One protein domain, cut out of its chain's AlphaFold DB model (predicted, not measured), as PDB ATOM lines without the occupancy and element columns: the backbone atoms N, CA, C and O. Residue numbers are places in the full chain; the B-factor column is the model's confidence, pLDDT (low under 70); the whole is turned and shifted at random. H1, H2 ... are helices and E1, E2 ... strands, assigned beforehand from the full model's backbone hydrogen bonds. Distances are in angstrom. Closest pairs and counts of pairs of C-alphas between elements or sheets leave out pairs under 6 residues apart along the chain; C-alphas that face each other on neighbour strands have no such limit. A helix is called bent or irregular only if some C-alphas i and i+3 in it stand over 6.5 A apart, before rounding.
ATOM      1  N   GLU A  11     -17.631  43.375 -27.443       75.44
ATOM      2  CA  GLU A  11     -18.278  44.560 -26.871       75.44
ATOM      3  C   GLU A  11     -18.293  44.528 -25.339       75.44
ATOM      4  O   GLU A  11     -18.100  45.530 -24.666       75.44
ATOM      5  N   ALA A  12     -18.493  43.356 -24.758       75.81
ATOM      6  CA  ALA A  12     -18.654  43.196 -23.330       75.81
ATOM      7  C   ALA A  12     -17.332  43.324 -22.562       75.81
ATOM      8  O   ALA A  12     -17.292  43.927 -21.484       75.81
ATOM      9  N   THR A  13     -16.244  42.817 -23.144       82.50
ATOM     10  CA  THR A  13     -14.887  43.040 -22.639       82.50
ATOM     11  C   THR A  13     -14.554  44.528 -22.659       82.50
ATOM     12  O   THR A  13     -14.137  45.062 -21.638       82.50
ATOM     13  N   ASP A  14     -14.825  45.222 -23.768       86.56
ATOM     14  CA  ASP A  14     -14.569  46.661 -23.898       86.56
ATOM     15  C   ASP A  14     -15.387  47.494 -22.892       86.56
ATOM     16  O   ASP A  14     -14.837  48.340 -22.188       86.56
ATOM     17  N   GLN A  15     -16.678  47.200 -22.715       86.81
ATOM     18  CA  GLN A  15     -17.510  47.869 -21.703       86.81
ATOM     19  C   GLN A  15     -17.011  47.614 -20.273       86.81
ATOM     20  O   GLN A  15     -16.966  48.538 -19.458       86.81
ATOM     21  N   THR A  16     -16.586  46.384 -19.969       89.00
ATOM     22  CA  THR A  16     -16.019  46.036 -18.656       89.00
ATOM     23  C   THR A  16     -14.700  46.770 -18.422       89.00
ATOM     24  O   THR A  16     -14.498  47.353 -17.358       89.00
ATOM     25  N   THR A  17     -13.823  46.823 -19.425       90.06
ATOM     26  CA  THR A  17     -12.570  47.579 -19.360       90.06
ATOM     27  C   THR A  17     -12.839  49.064 -19.123       90.06
ATOM     28  O   THR A  17     -12.294  49.636 -18.179       90.06
ATOM     29  N   ARG A  18     -13.738  49.687 -19.896       89.94
ATOM     30  CA  ARG A  18     -14.133  51.095 -19.705       89.94
ATOM     31  C   ARG A  18     -14.680  51.358 -18.301       89.94
ATOM     32  O   ARG A  18     -14.352  52.384 -17.702       89.94
ATOM     33  N   LEU A  19     -15.488  50.442 -17.762       90.31
ATOM     34  CA  LEU A  19     -16.006  50.534 -16.397       90.31
ATOM     35  C   LEU A  19     -14.872  50.513 -15.362       90.31
ATOM     36  O   LEU A  19     -14.846  51.371 -14.483       90.31
ATOM     37  N   LEU A  20     -13.922  49.582 -15.482       92.88
ATOM     38  CA  LEU A  20     -12.781  49.472 -14.566       92.88
ATOM     39  C   LEU A  20     -11.911  50.737 -14.575       92.88
ATOM     40  O   LEU A  20     -11.569  51.246 -13.508       92.88
ATOM     41  N   PHE A  21     -11.617  51.297 -15.754       92.50
ATOM     42  CA  PHE A  21     -10.895  52.572 -15.862       92.50
ATOM     43  C   PHE A  21     -11.670  53.723 -15.218       92.50
ATOM     44  O   PHE A  21     -11.095  54.519 -14.483       92.50
ATOM     45  N   LYS A  22     -12.995  53.778 -15.394       90.75
ATOM     46  CA  LYS A  22     -13.832  54.796 -14.743       90.75
ATOM     47  C   LYS A  22     -13.844  54.675 -13.212       90.75
ATOM     48  O   LYS A  22     -13.953  55.689 -12.522       90.75
ATOM     49  N   LEU A  23     -13.762  53.455 -12.683       90.81
ATOM     50  CA  LEU A  23     -13.748  53.185 -11.244       90.81
ATOM     51  C   LEU A  23     -12.425  53.603 -10.593       90.81
ATOM     52  O   LEU A  23     -12.436  54.284  -9.562       90.81
ATOM     53  N   PHE A  24     -11.304  53.208 -11.199       92.06
ATOM     54  CA  PHE A  24      -9.996  53.230 -10.538       92.06
ATOM     55  C   PHE A  24      -8.974  54.193 -11.147       92.06
ATOM     56  O   PHE A  24      -8.088  54.637 -10.426       92.06
ATOM     57  N   ASP A  25      -9.104  54.583 -12.417       91.62
ATOM     58  CA  ASP A  25      -8.174  55.498 -13.094       91.62
ATOM     59  C   ASP A  25      -8.765  56.910 -13.244       91.62
ATOM     60  O   ASP A  25      -8.948  57.451 -14.336       91.62
ATOM     61  N   ARG A  26      -9.104  57.532 -12.110       83.25
ATOM     62  CA  ARG A  26      -9.694  58.885 -12.093       83.25
ATOM     63  C   ARG A  26      -8.738  59.963 -12.597       83.25
ATOM     64  O   ARG A  26      -9.185  60.985 -13.111       83.25
ATOM     65  N   GLU A  27      -7.442  59.725 -12.438       85.75
ATOM     66  CA  GLU A  27      -6.367  60.623 -12.859       85.75
ATOM     67  C   GLU A  27      -5.963  60.421 -14.330       85.75
ATOM     68  O   GLU A  27      -5.116  61.157 -14.827       85.75
ATOM     69  N   GLN A  28      -6.600  59.479 -15.046       85.94
ATOM     70  CA  GLN A  28      -6.350  59.182 -16.466       85.94
ATOM     71  C   GLN A  28      -4.882  58.826 -16.753       85.94
ATOM     72  O   GLN A  28      -4.300  59.221 -17.765       85.94
ATOM     73  N   THR A  29      -4.276  58.075 -15.840       89.75
ATOM     74  CA  THR A  29      -2.899  57.581 -15.929       89.75
ATOM     75  C   THR A  29      -2.746  56.443 -16.938       89.75
ATOM     76  O   THR A  29      -1.634  56.163 -17.384       89.75
ATOM     77  N   GLY A  30      -3.845  55.777 -17.300       91.00
ATOM     78  CA  GLY A  30      -3.852  54.590 -18.146       91.00
ATOM     79  C   GLY A  30      -3.454  53.306 -17.415       91.00
ATOM     80  O   GLY A  30      -3.257  52.281 -18.066       91.00
ATOM     81  N   VAL A  31      -3.342  53.327 -16.080       91.62
ATOM     82  CA  VAL A  31      -2.913  52.174 -15.273       91.62
ATOM     83  C   VAL A  31      -3.895  51.922 -14.129       91.62
ATOM     84  O   VAL A  31      -4.313  52.840 -13.435       91.62
ATOM     85  N   ILE A  32      -4.233  50.649 -13.905       94.44
ATOM     86  CA  ILE A  32      -5.066  50.197 -12.783       94.44
ATOM     87  C   ILE A  32      -4.313  49.110 -12.019       94.44
ATOM     88  O   ILE A  32      -3.620  48.277 -12.605       94.44
ATOM     89  N   LEU A  33      -4.457  49.100 -10.697       93.50
ATOM     90  CA  LEU A  33      -3.854  48.087  -9.839       93.50
ATOM     91  C   LEU A  33      -4.595  46.752  -9.980       93.50
ATOM     92  O   LEU A  33      -5.824  46.711  -9.959       93.50
ATOM     93  N   ARG A  34      -3.839  45.647 -10.059       93.56
ATOM     94  CA  ARG A  34      -4.399  44.290 -10.210       93.56
ATOM     95  C   ARG A  34      -5.450  43.972  -9.140       93.56
ATOM     96  O   ARG A  34      -6.544  43.542  -9.481       93.56
ATOM     97  N   ARG A  35      -5.146  44.273  -7.872       93.69
ATOM     98  CA  ARG A  35      -6.056  44.034  -6.738       93.69
ATOM     99  C   ARG A  35      -7.394  44.768  -6.873       93.69
ATOM    100  O   ARG A  35      -8.423  44.223  -6.505       93.69
ATOM    101  N   SER A  36      -7.391  45.981  -7.430       94.88
ATOM    102  CA  SER A  36      -8.598  46.795  -7.587       94.88
ATOM    103  C   SER A  36      -9.491  46.202  -8.679       94.88
ATOM    104  O   SER A  36     -10.710  46.124  -8.521       94.88
ATOM    105  N   VAL A  37      -8.877  45.694  -9.756       94.81
ATOM    106  CA  VAL A  37      -9.579  44.922 -10.791       94.81
ATOM    107  C   VAL A  37     -10.179  43.647 -10.198       94.81
ATOM    108  O   VAL A  37     -11.369  43.403 -10.380       94.81
ATOM    109  N   GLU A  38      -9.394  42.866  -9.454       95.12
ATOM    110  CA  GLU A  38      -9.860  41.639  -8.792       95.12
ATOM    111  C   GLU A  38     -11.030  41.929  -7.835       95.12
ATOM    112  O   GLU A  38     -12.073  41.285  -7.931       95.12
ATOM    113  N   ALA A  39     -10.927  42.961  -6.991       95.12
ATOM    114  CA  ALA A  39     -11.987  43.366  -6.065       95.12
ATOM    115  C   ALA A  39     -13.290  43.760  -6.787       95.12
ATOM    116  O   ALA A  39     -14.383  43.345  -6.387       95.12
ATOM    117  N   ALA A  40     -13.201  44.534  -7.873       94.44
ATOM    118  CA  ALA A  40     -14.374  44.908  -8.661       94.44
ATOM    119  C   ALA A  40     -15.013  43.700  -9.356       94.44
ATOM    120  O   ALA A  40     -16.235  43.563  -9.352       94.44
ATOM    121  N   LEU A  41     -14.207  42.800  -9.918       94.06
ATOM    122  CA  LEU A  41     -14.724  41.600 -10.571       94.06
ATOM    123  C   LEU A  41     -15.395  40.657  -9.567       94.06
ATOM    124  O   LEU A  41     -16.500  40.198  -9.838       94.06
ATOM    125  N   ILE A  42     -14.796  40.436  -8.392       95.38
ATOM    126  CA  ILE A  42     -15.385  39.618  -7.319       95.38
ATOM    127  C   ILE A  42     -16.716  40.215  -6.844       95.38
ATOM    128  O   ILE A  42     -17.706  39.508  -6.673       95.38
ATOM    129  N   THR A  43     -16.787  41.531  -6.641       93.75
ATOM    130  CA  THR A  43     -18.021  42.162  -6.143       93.75
ATOM    131  C   THR A  43     -19.148  42.153  -7.178       93.75
ATOM    132  O   THR A  43     -20.310  41.914  -6.825       93.75
ATOM    133  N   LEU A  44     -18.821  42.341  -8.459       91.44
ATOM    134  CA  LEU A  44     -19.787  42.427  -9.557       91.44
ATOM    135  C   LEU A  44     -20.097  41.077 -10.230       91.44
ATOM    136  O   LEU A  44     -20.997  41.017 -11.074       91.44
ATOM    137  N   CYS A  45     -19.400  39.990  -9.876       90.81
ATOM    138  CA  CYS A  45     -19.649  38.674 -10.465       90.81
ATOM    139  C   CYS A  45     -21.055  38.144 -10.147       90.81
ATOM    140  O   CYS A  45     -21.811  38.678  -9.331       90.81
ATOM    141  N   GLY A  46     -21.430  37.078 -10.849       86.81
ATOM    142  CA  GLY A  46     -22.737  36.445 -10.713       86.81
ATOM    143  C   GLY A  46     -22.877  35.461  -9.561       86.81
ATOM    144  O   GLY A  46     -23.913  34.807  -9.518       86.81
ATOM    145  N   ASP A  47     -21.856  35.321  -8.719       91.19
ATOM    146  CA  ASP A  47     -21.791  34.250  -7.727       91.19
ATOM    147  C   ASP A  47     -22.641  34.533  -6.489       91.19
ATOM    148  O   ASP A  47     -23.171  35.634  -6.286       91.19
ATOM    149  N   THR A  48     -22.757  33.510  -5.643       91.00
ATOM    150  CA  THR A  48     -23.423  33.607  -4.345       91.00
ATOM    151  C   THR A  48     -22.728  34.634  -3.454       91.00
ATOM    152  O   THR A  48     -21.512  34.829  -3.524       91.00
ATOM    153  N   LEU A  49     -23.489  35.284  -2.569       91.50
ATOM    154  CA  LEU A  49     -22.921  36.256  -1.632       91.50
ATOM    155  C   LEU A  49     -21.800  35.629  -0.783       91.50
ATOM    156  O   LEU A  49     -20.761  36.248  -0.596       91.50
ATOM    157  N   SER A  50     -21.972  34.375  -0.354       92.75
ATOM    158  CA  SER A  50     -20.965  33.624   0.407       92.75
ATOM    159  C   SER A  50     -19.669  33.392  -0.385       92.75
ATOM    160  O   SER A  50     -18.582  33.596   0.156       92.75
ATOM    161  N   ALA A  51     -19.756  33.029  -1.671       94.38
ATOM    162  CA  ALA A  51     -18.577  32.861  -2.523       94.38
ATOM    163  C   ALA A  51     -17.807  34.179  -2.688       94.38
ATOM    164  O   ALA A  51     -16.587  34.206  -2.539       94.38
ATOM    165  N   LYS A  52     -18.521  35.295  -2.891       94.94
ATOM    166  CA  LYS A  52     -17.909  36.631  -2.962       94.94
ATOM    167  C   LYS A  52     -17.181  36.999  -1.672       94.94
ATOM    168  O   LYS A  52     -16.074  37.521  -1.728       94.94
ATOM    169  N   GLN A  53     -17.782  36.725  -0.514       94.62
ATOM    170  CA  GLN A  53     -17.187  37.026   0.792       94.62
ATOM    171  C   GLN A  53     -15.873  36.255   1.011       94.62
ATOM    172  O   GLN A  53     -14.880  36.866   1.406       94.62
ATOM    173  N   ARG A  54     -15.831  34.953   0.684       95.38
ATOM    174  CA  ARG A  54     -14.589  34.156   0.754       95.38
ATOM    175  C   ARG A  54     -13.534  34.633  -0.241       95.38
ATOM    176  O   ARG A  54     -12.375  34.801   0.124       95.38
ATOM    177  N   ALA A  55     -13.931  34.929  -1.477       95.69
ATOM    178  CA  ALA A  55     -13.012  35.446  -2.489       95.69
ATOM    179  C   ALA A  55     -12.401  36.802  -2.084       95.69
ATOM    180  O   ALA A  55     -11.216  37.038  -2.304       95.69
ATOM    181  N   LEU A  56     -13.176  37.683  -1.438       95.50
ATOM    182  CA  LEU A  56     -12.656  38.935  -0.880       95.50
ATOM    183  C   LEU A  56     -11.639  38.686   0.241       95.50
ATOM    184  O   LEU A  56     -10.635  39.392   0.298       95.50
ATOM    185  N   PHE A  57     -11.866  37.689   1.101       95.19
ATOM    186  CA  PHE A  57     -10.898  37.317   2.134       95.19
ATOM    187  C   PHE A  57      -9.573  36.852   1.519       95.19
ATOM    188  O   PHE A  57      -8.523  37.400   1.847       95.19
ATOM    189  N   GLN A  58      -9.636  35.917   0.568       94.00
ATOM    190  CA  GLN A  58      -8.464  35.401  -0.151       94.00
ATOM    191  C   GLN A  58      -7.705  36.515  -0.879       94.00
ATOM    192  O   GLN A  58      -6.473  36.550  -0.875       94.00
ATOM    193  N   LEU A  59      -8.432  37.468  -1.472       94.38
ATOM    194  CA  LEU A  59      -7.824  38.635  -2.093       94.38
ATOM    195  C   LEU A  59      -7.046  39.457  -1.058       94.38
ATOM    196  O   LEU A  59      -5.881  39.757  -1.302       94.38
ATOM    197  N   VAL A  60      -7.638  39.774   0.099       93.75
ATOM    198  CA  VAL A  60      -6.963  40.537   1.171       93.75
ATOM    199  C   VAL A  60      -5.740  39.802   1.694       93.75
ATOM    200  O   VAL A  60      -4.679  40.406   1.860       93.75
ATOM    201  N   GLU A  61      -5.875  38.504   1.941       91.94
ATOM    202  CA  GLU A  61      -4.788  37.648   2.396       91.94
ATOM    203  C   GLU A  61      -3.603  37.697   1.424       91.94
ATOM    204  O   GLU A  61      -2.468  37.921   1.851       91.94
ATOM    205  N   SER A  62      -3.873  37.612   0.115       88.88
ATOM    206  CA  SER A  62      -2.847  37.558  -0.934       88.88
ATOM    207  C   SER A  62      -1.896  38.760  -0.967       88.88
ATOM    208  O   SER A  62      -0.766  38.629  -1.441       88.88
ATOM    209  N   TYR A  63      -2.323  39.927  -0.469       86.62
ATOM    210  CA  TYR A  63      -1.487  41.129  -0.400       86.62
ATOM    211  C   TYR A  63      -1.228  41.628   1.032       86.62
ATOM    212  O   TYR A  63      -0.508  42.614   1.201       86.62
ATOM    213  N   SER A  64      -1.763  40.966   2.069       82.56
ATOM    214  CA  SER A  64      -1.546  41.358   3.471       82.56
ATOM    215  C   SER A  64      -0.173  40.947   4.024       82.56
ATOM    216  O   SER A  64       0.212  41.470   5.072       82.56
ATOM    217  N   GLY A  65       0.574  40.043   3.382       67.31
ATOM    218  CA  GLY A  65       1.941  39.703   3.794       67.31
ATOM    219  C   GLY A  65       2.475  38.400   3.191       67.31
ATOM    220  O   GLY A  65       1.767  37.410   3.109       67.31
ATOM    221  N   ASN A  66       3.757  38.398   2.808       57.16
ATOM    222  CA  ASN A  66       4.434  37.284   2.123       57.16
ATOM    223  C   ASN A  66       5.094  36.267   3.081       57.16
ATOM    224  O   ASN A  66       5.921  35.468   2.642       57.16
ATOM    225  N   GLN A  67       4.829  36.338   4.391       63.44
ATOM    226  CA  GLN A  67       5.394  35.384   5.349       63.44
ATOM    227  C   GLN A  67       4.473  34.177   5.502       63.44
ATOM    228  O   GLN A  67       3.271  34.317   5.693       63.44
ATOM    229  N   GLU A  68       5.060  32.985   5.469       63.34
ATOM    230  CA  GLU A  68       4.346  31.710   5.595       63.34
ATOM    231  C   GLU A  68       3.577  31.580   6.922       63.34
ATOM    232  O   GLU A  68       2.552  30.906   6.983       63.34
ATOM    233  N   SER A  69       4.022  32.305   7.952       64.44
ATOM    234  CA  SER A  69       3.387  32.435   9.267       64.44
ATOM    235  C   SER A  69       2.147  33.343   9.313       64.44
ATOM    236  O   SER A  69       1.458  33.341  10.326       64.44
ATOM    237  N   ASP A  70       1.854  34.100   8.249       66.31
ATOM    238  CA  ASP A  70       0.717  35.031   8.178       66.31
ATOM    239  C   ASP A  70      -0.483  34.479   7.380       66.31
ATOM    240  O   ASP A  70      -1.521  35.148   7.310       66.31
ATOM    241  N   ARG A  71      -0.372  33.265   6.809       75.81
ATOM    242  CA  ARG A  71      -1.491  32.593   6.125       75.81
ATOM    243  C   ARG A  71      -2.661  32.347   7.083       75.81
ATOM    244  O   ARG A  71      -2.469  32.026   8.252       75.81
ATOM    245  N   GLY A  72      -3.873  32.518   6.574       83.75
ATOM    246  CA  GLY A  72      -5.138  32.409   7.293       83.75
ATOM    247  C   GLY A  72      -5.540  33.667   8.066       83.75
ATOM    248  O   GLY A  72      -6.503  33.626   8.830       83.75
ATOM    249  N   SER A  73      -4.825  34.792   7.920       89.19
ATOM    250  CA  SER A  73      -5.172  36.013   8.651       89.19
ATOM    251  C   SER A  73      -4.843  37.312   7.917       89.19
ATOM    252  O   SER A  73      -3.842  37.427   7.212       89.19
ATOM    253  N   ILE A  74      -5.655  38.343   8.148       92.44
ATOM    254  CA  ILE A  74      -5.545  39.645   7.477       92.44
ATOM    255  C   ILE A  74      -5.228  40.774   8.458       92.44
ATOM    256  O   ILE A  74      -5.706  40.796   9.596       92.44
ATOM    257  N   SER A  75      -4.418  41.735   8.012       92.38
ATOM    258  CA  SER A  75      -4.102  42.953   8.767       92.38
ATOM    259  C   SER A  75      -5.147  44.053   8.551       92.38
ATOM    260  O   SER A  75      -5.821  44.106   7.521       92.38
ATOM    261  N   ARG A  76      -5.241  44.990   9.504       92.44
ATOM    262  CA  ARG A  76      -6.146  46.147   9.403       92.44
ATOM    263  C   ARG A  76      -5.865  46.998   8.168       92.44
ATOM    264  O   ARG A  76      -6.797  47.361   7.466       92.44
ATOM    265  N   THR A  77      -4.592  47.262   7.879       92.31
ATOM    266  CA  THR A  77      -4.181  48.042   6.705       92.31
ATOM    267  C   THR A  77      -4.617  47.366   5.411       92.31
ATOM    268  O   THR A  77      -5.152  48.028   4.525       92.31
ATOM    269  N   ALA A  78      -4.432  46.047   5.308       93.06
ATOM    270  CA  ALA A  78      -4.841  45.311   4.122       93.06
ATOM    271  C   ALA A  78      -6.364  45.354   3.929       93.06
ATOM    272  O   ALA A  78      -6.829  45.597   2.815       93.06
ATOM    273  N   LEU A  79      -7.131  45.206   5.014       94.94
ATOM    274  CA  LEU A  79      -8.584  45.343   4.976       94.94
ATOM    275  C   LEU A  79      -9.020  46.752   4.553       94.94
ATOM    276  O   LEU A  79      -9.870  46.871   3.675       94.94
ATOM    277  N   THR A  80      -8.444  47.813   5.130       95.31
ATOM    278  CA  THR A  80      -8.784  49.196   4.752       95.31
ATOM    279  C   THR A  80      -8.584  49.417   3.250       95.31
ATOM    280  O   THR A  80      -9.484  49.946   2.605       95.31
ATOM    281  N   ILE A  81      -7.477  48.931   2.673       94.62
ATOM    282  CA  ILE A  81      -7.202  49.043   1.229       94.62
ATOM    283  C   ILE A  81      -8.278  48.337   0.387       94.62
ATOM    284  O   ILE A  81      -8.759  48.920  -0.583       94.62
ATOM    285  N   LEU A  82      -8.702  47.120   0.761       95.56
ATOM    286  CA  LEU A  82      -9.794  46.439   0.045       95.56
ATOM    287  C   LEU A  82     -11.069  47.270   0.096       95.56
ATOM    288  O   LEU A  82     -11.757  47.427  -0.908       95.56
ATOM    289  N   LEU A  83     -11.418  47.754   1.285       95.19
ATOM    290  CA  LEU A  83     -12.653  48.493   1.503       95.19
ATOM    291  C   LEU A  83     -12.656  49.812   0.726       95.19
ATOM    292  O   LEU A  83     -13.705  50.205   0.218       95.19
ATOM    293  N   GLU A  84     -11.500  50.460   0.579       93.81
ATOM    294  CA  GLU A  84     -11.323  51.602  -0.319       93.81
ATOM    295  C   GLU A  84     -11.587  51.206  -1.774       93.81
ATOM    296  O   GLU A  84     -12.451  51.820  -2.401       93.81
ATOM    297  N   ASP A  85     -10.941  50.150  -2.279       93.75
ATOM    298  CA  ASP A  85     -11.138  49.656  -3.649       93.75
ATOM    299  C   ASP A  85     -12.620  49.310  -3.918       93.75
ATOM    300  O   ASP A  85     -13.223  49.759  -4.896       93.75
ATOM    301  N   VAL A  86     -13.255  48.574  -3.006       93.44
ATOM    302  CA  VAL A  86     -14.658  48.149  -3.106       93.44
ATOM    303  C   VAL A  86     -15.620  49.343  -3.014       93.44
ATOM    304  O   VAL A  86     -16.637  49.373  -3.708       93.44
ATOM    305  N   SER A  87     -15.295  50.376  -2.229       91.94
ATOM    306  CA  SER A  87     -16.122  51.589  -2.108       91.94
ATOM    307  C   SER A  87     -16.189  52.432  -3.389       91.94
ATOM    308  O   SER A  87     -17.103  53.247  -3.546       91.94
ATOM    309  N   GLN A  88     -15.280  52.212  -4.345       90.31
ATOM    310  CA  GLN A  88     -15.282  52.938  -5.617       90.31
ATOM    311  C   GLN A  88     -16.474  52.570  -6.502       90.31
ATOM    312  O   GLN A  88     -16.933  53.411  -7.280       90.31
ATOM    313  N   VAL A  89     -17.011  51.357  -6.349       89.31
ATOM    314  CA  VAL A  89     -18.174  50.867  -7.102       89.31
ATOM    315  C   VAL A  89     -19.408  51.756  -6.879       89.31
ATOM    316  O   VAL A  89     -19.863  52.371  -7.849       89.31
ATOM    317  N   PRO A  90     -19.916  51.940  -5.644       85.94
ATOM    318  CA  PRO A  90     -21.023  52.866  -5.393       85.94
ATOM    319  C   PRO A  90     -20.633  54.343  -5.589       85.94
ATOM    320  O   PRO A  90     -21.491  55.191  -5.833       85.94
ATOM    321  N   ALA A  91     -19.342  54.694  -5.529       80.81
ATOM    322  CA  ALA A  91     -18.909  56.070  -5.767       80.81
ATOM    323  C   ALA A  91     -19.124  56.533  -7.215       80.81
ATOM    324  O   ALA A  91     -19.402  57.712  -7.438       80.81
ATOM    325  N   VAL A  92     -19.049  55.629  -8.199       77.69
ATOM    326  CA  VAL A  92     -19.303  55.969  -9.612       77.69
ATOM    327  C   VAL A  92     -20.763  56.347  -9.873       77.69
ATOM    328  O   VAL A  92     -21.027  57.133 -10.785       77.69
ATOM    329  N   VAL A  93     -21.697  55.858  -9.055       72.19
ATOM    330  CA  VAL A  93     -23.123  56.232  -9.109       72.19
ATOM    331  C   VAL A  93     -23.480  57.391  -8.166       72.19
ATOM    332  O   VAL A  93     -24.647  57.724  -8.025       72.19
ATOM    333  N   GLN A  94     -22.477  58.064  -7.581       69.44
ATOM    334  CA  GLN A  94     -22.621  59.202  -6.653       69.44
ATOM    335  C   GLN A  94     -23.323  58.877  -5.318       69.44
ATOM    336  O   GLN A  94     -23.767  59.778  -4.607       69.44
ATOM    337  N   GLU A  95     -23.354  57.605  -4.914       70.88
ATOM    338  CA  GLU A  95     -23.987  57.167  -3.658       70.88
ATOM    339  C   GLU A  95     -22.989  56.979  -2.498       70.88
ATOM    340  O   GLU A  95     -23.350  56.544  -1.406       70.88
ATOM    341  N   ASN A  96     -21.716  57.339  -2.687       66.31
ATOM    342  CA  ASN A  96     -20.649  57.139  -1.693       66.31
ATOM    343  C   ASN A  96     -20.916  57.779  -0.318       66.31
ATOM    344  O   ASN A  96     -20.465  57.258   0.698       66.31
ATOM    345  N   HIS A  97     -21.650  58.891  -0.268       69.12
ATOM    346  CA  HIS A  97     -21.955  59.603   0.974       69.12
ATOM    347  C   HIS A  97     -22.889  58.822   1.918       69.12
ATOM    348  O   HIS A  97     -22.956  59.134   3.105       69.12
ATOM    349  N   VAL A  98     -23.584  57.792   1.419       75.44
ATOM    350  CA  VAL A  98     -24.561  57.004   2.188       75.44
ATOM    351  C   VAL A  98     -23.890  55.889   3.007       75.44
ATOM    352  O   VAL A  98     -24.330  55.569   4.115       75.44
ATOM    353  N   PHE A  99     -22.796  55.319   2.497       80.00
ATOM    354  CA  PHE A  99     -22.239  54.052   2.988       80.00
ATOM    355  C   PHE A  99     -21.130  54.204   4.053       80.00
ATOM    356  O   PHE A  99     -20.800  53.245   4.749       80.00
ATOM    357  N   GLY A 100     -20.627  55.418   4.287       83.50
ATOM    358  CA  GLY A 100     -19.586  55.696   5.288       83.50
ATOM    359  C   GLY A 100     -18.158  55.495   4.763       83.50
ATOM    360  O   GLY A 100     -17.943  55.325   3.569       83.50
ATOM    361  N   HIS A 101     -17.164  55.560   5.657       88.88
ATOM    362  CA  HIS A 101     -15.741  55.516   5.295       88.88
ATOM    363  C   HIS A 101     -15.114  54.133   5.512       88.88
ATOM    364  O   HIS A 101     -15.429  53.456   6.495       88.88
ATOM    365  N   ALA A 102     -14.164  53.763   4.644       92.19
ATOM    366  CA  ALA A 102     -13.409  52.510   4.721       92.19
ATOM    367  C   ALA A 102     -12.737  52.303   6.086       92.19
ATOM    368  O   ALA A 102     -12.895  51.249   6.696       92.19
ATOM    369  N   GLU A 103     -12.093  53.340   6.625       92.31
ATOM    370  CA  GLU A 103     -11.403  53.256   7.918       92.31
ATOM    371  C   GLU A 103     -12.358  52.977   9.088       92.31
ATOM    372  O   GLU A 103     -12.035  52.217  10.002       92.31
ATOM    373  N   ALA A 104     -13.573  53.533   9.058       92.12
ATOM    374  CA  ALA A 104     -14.581  53.268  10.084       92.12
ATOM    375  C   ALA A 104     -15.089  51.818  10.010       92.12
ATOM    376  O   ALA A 104     -15.264  51.168  11.041       92.12
ATOM    377  N   ALA A 105     -15.278  51.292   8.797       93.06
ATOM    378  CA  ALA A 105     -15.665  49.903   8.579       93.06
ATOM    379  C   ALA A 105     -14.556  48.925   9.011       93.06
ATOM    380  O   ALA A 105     -14.835  47.986   9.755       93.06
ATOM    381  N   ALA A 106     -13.295  49.196   8.657       94.06
ATOM    382  CA  ALA A 106     -12.149  48.418   9.128       94.06
ATOM    383  C   ALA A 106     -12.038  48.456  10.662       94.06
ATOM    384  O   ALA A 106     -11.885  47.422  11.305       94.06
ATOM    385  N   SER A 107     -12.212  49.631  11.275       93.31
ATOM    386  CA  SER A 107     -12.238  49.781  12.738       93.31
ATOM    387  C   SER A 107     -13.327  48.932  13.394       93.31
ATOM    388  O   SER A 107     -13.087  48.328  14.436       93.31
ATOM    389  N   SER A 108     -14.510  48.860  12.777       94.62
ATOM    390  CA  SER A 108     -15.612  48.021  13.251       94.62
ATOM    391  C   SER A 108     -15.293  46.532  13.159       94.62
ATOM    392  O   SER A 108     -15.696  45.794  14.053       94.62
ATOM    393  N   CYS A 109     -14.591  46.088  12.113       93.88
ATOM    394  CA  CYS A 109     -14.185  44.689  11.973       93.88
ATOM    395  C   CYS A 109     -13.228  44.274  13.096       93.88
ATOM    396  O   CYS A 109     -13.359  43.181  13.632       93.88
ATOM    397  N   PHE A 110     -12.299  45.154  13.479       93.94
ATOM    398  CA  PHE A 110     -11.300  44.902  14.526       93.94
ATOM    399  C   PHE A 110     -11.791  45.233  15.946       93.94
ATOM    400  O   PHE A 110     -11.029  45.133  16.909       93.94
ATOM    401  N   ASN A 111     -13.050  45.646  16.106       90.50
ATOM    402  CA  ASN A 111     -13.580  46.008  17.411       90.50
ATOM    403  C   ASN A 111     -13.670  44.774  18.325       90.50
ATOM    404  O   ASN A 111     -14.281  43.772  17.963       90.50
ATOM    405  N   GLY A 112     -13.074  44.852  19.516       81.50
ATOM    406  CA  GLY A 112     -13.046  43.743  20.477       81.50
ATOM    407  C   GLY A 112     -12.006  42.654  20.187       81.50
ATOM    408  O   GLY A 112     -11.920  41.696  20.953       81.50
ATOM    409  N   ILE A 113     -11.188  42.802  19.140       87.06
ATOM    410  CA  ILE A 113     -10.111  41.860  18.825       87.06
ATOM    411  C   ILE A 113      -8.817  42.304  19.506       87.06
ATOM    412  O   ILE A 113      -8.363  43.434  19.340       87.06
ATOM    413  N   ILE A 114      -8.210  41.393  20.268       79.06
ATOM    414  CA  ILE A 114      -6.930  41.627  20.955       79.06
ATOM    415  C   ILE A 114      -5.747  41.378  20.002       79.06
ATOM    416  O   ILE A 114      -4.706  42.023  20.118       79.06
ATOM    417  N   SER A 115      -5.898  40.459  19.042       80.25
ATOM    418  CA  SER A 115      -4.906  40.205  17.996       80.25
ATOM    419  C   SER A 115      -4.844  41.347  16.977       80.25
ATOM    420  O   SER A 115      -5.846  41.942  16.594       80.25
ATOM    421  N   ALA A 116      -3.645  41.616  16.456       84.19
ATOM    422  CA  ALA A 116      -3.443  42.596  15.383       84.19
ATOM    423  C   ALA A 116      -3.955  42.117  14.004       84.19
ATOM    424  O   ALA A 116      -3.805  42.827  13.006       84.19
ATOM    425  N   ARG A 117      -4.521  40.905  13.941       88.38
ATOM    426  CA  ARG A 117      -4.973  40.227  12.725       88.38
ATOM    427  C   ARG A 117      -6.323  39.550  12.945       88.38
ATOM    428  O   ARG A 117      -6.651  39.182  14.074       88.38
ATOM    429  N   VAL A 118      -7.060  39.390  11.852       92.00
ATOM    430  CA  VAL A 118      -8.405  38.803  11.776       92.00
ATOM    431  C   VAL A 118      -8.343  37.497  10.983       92.00
ATOM    432  O   VAL A 118      -7.706  37.481   9.932       92.00
ATOM    433  N   THR A 119      -8.986  36.429  11.464       92.62
ATOM    434  CA  THR A 119      -9.127  35.152  10.736       92.62
ATOM    435  C   THR A 119     -10.295  35.192   9.746       92.62
ATOM    436  O   THR A 119     -11.107  36.125   9.776       92.62
ATOM    437  N   GLU A 120     -10.399  34.188   8.872       92.94
ATOM    438  CA  GLU A 120     -11.480  34.098   7.882       92.94
ATOM    439  C   GLU A 120     -12.860  34.094   8.544       92.94
ATOM    440  O   GLU A 120     -13.730  34.877   8.168       92.94
ATOM    441  N   GLU A 121     -13.052  33.291   9.587       92.75
ATOM    442  CA  GLU A 121     -14.350  33.107  10.239       92.75
ATOM    443  C   GLU A 121     -14.869  34.424  10.823       92.75
ATOM    444  O   GLU A 121     -16.039  34.776  10.656       92.75
ATOM    445  N   HIS A 122     -13.982  35.191  11.463       94.56
ATOM    446  CA  HIS A 122     -14.332  36.495  12.020       94.56
ATOM    447  C   HIS A 122     -14.648  37.512  10.920       94.56
ATOM    448  O   HIS A 122     -15.618  38.261  11.032       94.56
ATOM    449  N   PHE A 123     -13.860  37.536   9.841       94.56
ATOM    450  CA  PHE A 123     -14.107  38.422   8.704       94.56
ATOM    451  C   PHE A 123     -15.450  38.127   8.026       94.56
ATOM    452  O   PHE A 123     -16.231  39.047   7.776       94.56
ATOM    453  N   ILE A 124     -15.752  36.851   7.772       94.31
ATOM    454  CA  ILE A 124     -17.021  36.423   7.177       94.31
ATOM    455  C   ILE A 124     -18.190  36.752   8.112       94.31
ATOM    456  O   ILE A 124     -19.181  37.327   7.657       94.31
ATOM    457  N   GLY A 125     -18.070  36.479   9.415       94.38
ATOM    458  CA  GLY A 125     -19.088  36.847  10.405       94.38
ATOM    459  C   GLY A 125     -19.337  38.359  10.462       94.38
ATOM    460  O   GLY A 125     -20.484  38.809  10.508       94.38
ATOM    461  N   TRP A 126     -18.278  39.166  10.367       95.12
ATOM    462  CA  TRP A 126     -18.400  40.618  10.254       95.12
ATOM    463  C   TRP A 126     -19.118  41.037   8.964       95.12
ATOM    464  O   TRP A 126     -20.027  41.862   9.029       95.12
ATOM    465  N   LEU A 127     -18.802  40.450   7.804       93.25
ATOM    466  CA  LEU A 127     -19.509  40.738   6.548       93.25
ATOM    467  C   LEU A 127     -20.996  40.362   6.602       93.25
ATOM    468  O   LEU A 127     -21.831  41.083   6.052       93.25
ATOM    469  N   GLN A 128     -21.335  39.265   7.282       91.06
ATOM    470  CA  GLN A 128     -22.719  38.830   7.499       91.06
ATOM    471  C   GLN A 128     -23.509  39.775   8.412       91.06
ATOM    472  O   GLN A 128     -24.727  39.851   8.284       91.06
ATOM    473  N   SER A 129     -22.836  40.547   9.273       91.38
ATOM    474  CA  SER A 129     -23.471  41.629  10.043       91.38
ATOM    475  C   SER A 129     -23.861  42.851   9.193       91.38
ATOM    476  O   SER A 129     -24.365  43.834   9.731       91.38
ATOM    477  N   GLU A 130     -23.639  42.782   7.873       90.25
ATOM    478  CA  GLU A 130     -23.944  43.814   6.882       90.25
ATOM    479  C   GLU A 130     -23.369  45.193   7.267       90.25
ATOM    480  O   GLU A 130     -24.109  46.153   7.519       90.25
ATOM    481  N   PRO A 131     -22.028  45.335   7.310       92.06
ATOM    482  CA  PRO A 131     -21.406  46.599   7.668       92.06
ATOM    483  C   PRO A 131     -21.833  47.681   6.677       92.06
ATOM    484  O   PRO A 131     -21.884  47.450   5.469       92.06
ATOM    485  N   ARG A 132     -22.098  48.891   7.189       90.25
ATOM    486  CA  ARG A 132     -22.695  49.997   6.418       90.25
ATOM    487  C   ARG A 132     -22.045  50.212   5.046       90.25
ATOM    488  O   ARG A 132     -22.761  50.396   4.067       90.25
ATOM    489  N   LEU A 133     -20.712  50.142   4.975       91.12
ATOM    490  CA  LEU A 133     -19.949  50.349   3.742       91.12
ATOM    491  C   LEU A 133     -20.305  49.349   2.632       91.12
ATOM    492  O   LEU A 133     -20.206  49.679   1.455       91.12
ATOM    493  N   LEU A 134     -20.715  48.136   3.002       92.00
ATOM    494  CA  LEU A 134     -20.953  47.011   2.098       92.00
ATOM    495  C   LEU A 134     -22.439  46.647   1.968       92.00
ATOM    496  O   LEU A 134     -22.767  45.667   1.305       92.00
ATOM    497  N   LEU A 135     -23.354  47.455   2.520       90.88
ATOM    498  CA  LEU A 135     -24.804  47.251   2.361       90.88
ATOM    499  C   LEU A 135     -25.237  47.198   0.891       90.88
ATOM    500  O   LEU A 135     -26.154  46.452   0.530       90.88
ATOM    501  N   TRP A 136     -24.572  47.968   0.030       90.88
ATOM    502  CA  TRP A 136     -24.827  47.956  -1.408       90.88
ATOM    503  C   TRP A 136     -24.511  46.597  -2.036       90.88
ATOM    504  O   TRP A 136     -25.204  46.204  -2.967       90.88
ATOM    505  N   LEU A 137     -23.520  45.855  -1.531       91.62
ATOM    506  CA  LEU A 137     -23.128  44.560  -2.084       91.62
ATOM    507  C   LEU A 137     -24.215  43.515  -1.818       91.62
ATOM    508  O   LEU A 137     -24.653  42.830  -2.745       91.62
ATOM    509  N   SER A 138     -24.713  43.451  -0.580       89.81
ATOM    510  CA  SER A 138     -25.858  42.604  -0.227       89.81
ATOM    511  C   SER A 138     -27.114  43.008  -1.002       89.81
ATOM    512  O   SER A 138     -27.839  42.154  -1.507       89.81
ATOM    513  N   THR A 139     -27.356  44.313  -1.159       88.25
ATOM    514  CA  THR A 139     -28.505  44.834  -1.918       88.25
ATOM    515  C   THR A 139     -28.414  44.479  -3.401       88.25
ATOM    516  O   THR A 139     -29.384  43.989  -3.976       88.25
ATOM    517  N   LEU A 140     -27.244  44.652  -4.013       88.44
ATOM    518  CA  LEU A 140     -26.984  44.285  -5.402       88.44
ATOM    519  C   LEU A 140     -27.191  42.784  -5.619       88.44
ATOM    520  O   LEU A 140     -27.808  42.388  -6.605       88.44
ATOM    521  N   TYR A 141     -26.726  41.953  -4.683       89.12
ATOM    522  CA  TYR A 141     -26.980  40.517  -4.718       89.12
ATOM    523  C   TYR A 141     -28.484  40.212  -4.683       89.12
ATOM    524  O   TYR A 141     -28.965  39.490  -5.554       89.12
ATOM    525  N   ARG A 142     -29.242  40.818  -3.752       86.81
ATOM    526  CA  ARG A 142     -30.709  40.670  -3.658       86.81
ATOM    527  C   ARG A 142     -31.418  41.066  -4.957       86.81
ATOM    528  O   ARG A 142     -32.293  40.337  -5.426       86.81
ATOM    529  N   ILE A 143     -31.020  42.178  -5.575       83.69
ATOM    530  CA  ILE A 143     -31.554  42.624  -6.874       83.69
ATOM    531  C   ILE A 143     -31.226  41.602  -7.971       83.69
ATOM    532  O   ILE A 143     -32.104  41.208  -8.731       83.69
ATOM    533  N   SER A 144     -29.982  41.124  -8.021       83.75
ATOM    534  CA  SER A 144     -29.528  40.164  -9.031       83.75
ATOM    535  C   SER A 144     -30.251  38.818  -8.938       83.75
ATOM    536  O   SER A 144     -30.619  38.251  -9.963       83.75
ATOM    537  N   VAL A 145     -30.436  38.260  -7.737       82.44
ATOM    538  CA  VAL A 145     -31.104  36.951  -7.589       82.44
ATOM    539  C   VAL A 145     -32.607  37.037  -7.823       82.44
ATOM    540  O   VAL A 145     -33.206  36.086  -8.316       82.44
ATOM    541  N   SER A 146     -33.211  38.182  -7.511       79.06
ATOM    542  CA  SER A 146     -34.649  38.385  -7.668       79.06
ATOM    543  C   SER A 146     -35.068  38.710  -9.100       79.06
ATOM    544  O   SER A 146     -36.230  38.499  -9.421       79.06
TER     545      SER A 146
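AT A GLANCE: This is residues 11 to 146 of the 510 residues of a protein of Sinocyclocheilus rhinocerous (UniProt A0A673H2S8). A compact cluster of mostly crossed helices is gathered round the longest one, H4, with the helical hairpin H2 H3 packed on one side of it and H6 and the start of H8 on others. A tiny sheet of two strands, E1 and E2, lies at one end of the long axis and H1 at the other, while H7 packs on H3. The printed part has 136 residues, with eight named helices and two named strands that follow along the chain as H1 H2 H3 E1 H4 H5 H6 E2 H7 H8; the sheet is antiparallel and the class is mostly helix. The radius of gyration of the C-alphas is 14.9 A, and the spans are 47 by 34 by 27 A.

IN THESE COORDINATES: The strands are E1, residues 73 to 75, and E2, residues 117 to 119. H4, residues 76 to 92, is 25.1 A long and starts with C-alpha 76 at (-6.146, 46.147, 9.403); it is neither bent nor irregular, but only just, with C-alphas 87 and 90 6.0 A apart. H3 is residues 49 to 64, 22.6 A, and H2 residues 34 to 44, 15.5 A. H1, residues 11 to 24, 20.3 A, begins with C-alpha 11 at (-18.278, 44.560, -26.871). H5 is residues 96 to 99, H6 residues 102 to 109 and H7 residues 120 to 128. H8, residues 132 to 146, 21.8 A, is irregular, with C-alphas 133 and 136 7.5 A apart, and ends with C-alpha 146 at (-34.649, 38.385, -7.668).

HOW THE PARTS SIT: E1 and E2 are antiparallel at 146 degrees, with N 74 and O 118 at 2.9 A, within hydrogen-bond range. The closest C-alphas of H3 and E1, Glu 61 and Ile 74, are 5.5 A apart. H4 is the hub and touches six helices, among them H6 at a steep tilt of 52 degrees, closest C-alphas Leu 83 and Ala 102, 5.2 A, and H2, closest Ser 36 and Asp 85, 5.5 A. H2 and H3 form a helical hairpin at a shallow tilt of 10 degrees, closest Ile 42 and Lys 52, 5.9 A. H7 touches residues 53 to 57 of H3, closest Gln 53 and Ile 124, 6.4 A. H8 touches H5, closest Phe 99 and Leu 133, 4.4 A. H1 touches H4 with residues 22 to 24 alone, closest Leu 23 and Gln 88, 5.8 A, and is apart from H8. Every O i to N i+4 pair is within hydrogen-bond range in H1, H2, H6 and H7, against 11 of 12 in H3, 11 of 13 in H4 and 8 of 11 in H8; H5 is too short for one.

THE WHOLE: The two C-alphas farthest apart, Glu 11 and Ile 114, are 49.2 A apart. The printed part has no cut and no long link. Mean pLDDT of the printed part is 88.2; residues 65 to 70, 94, 96 and 97 are under 70.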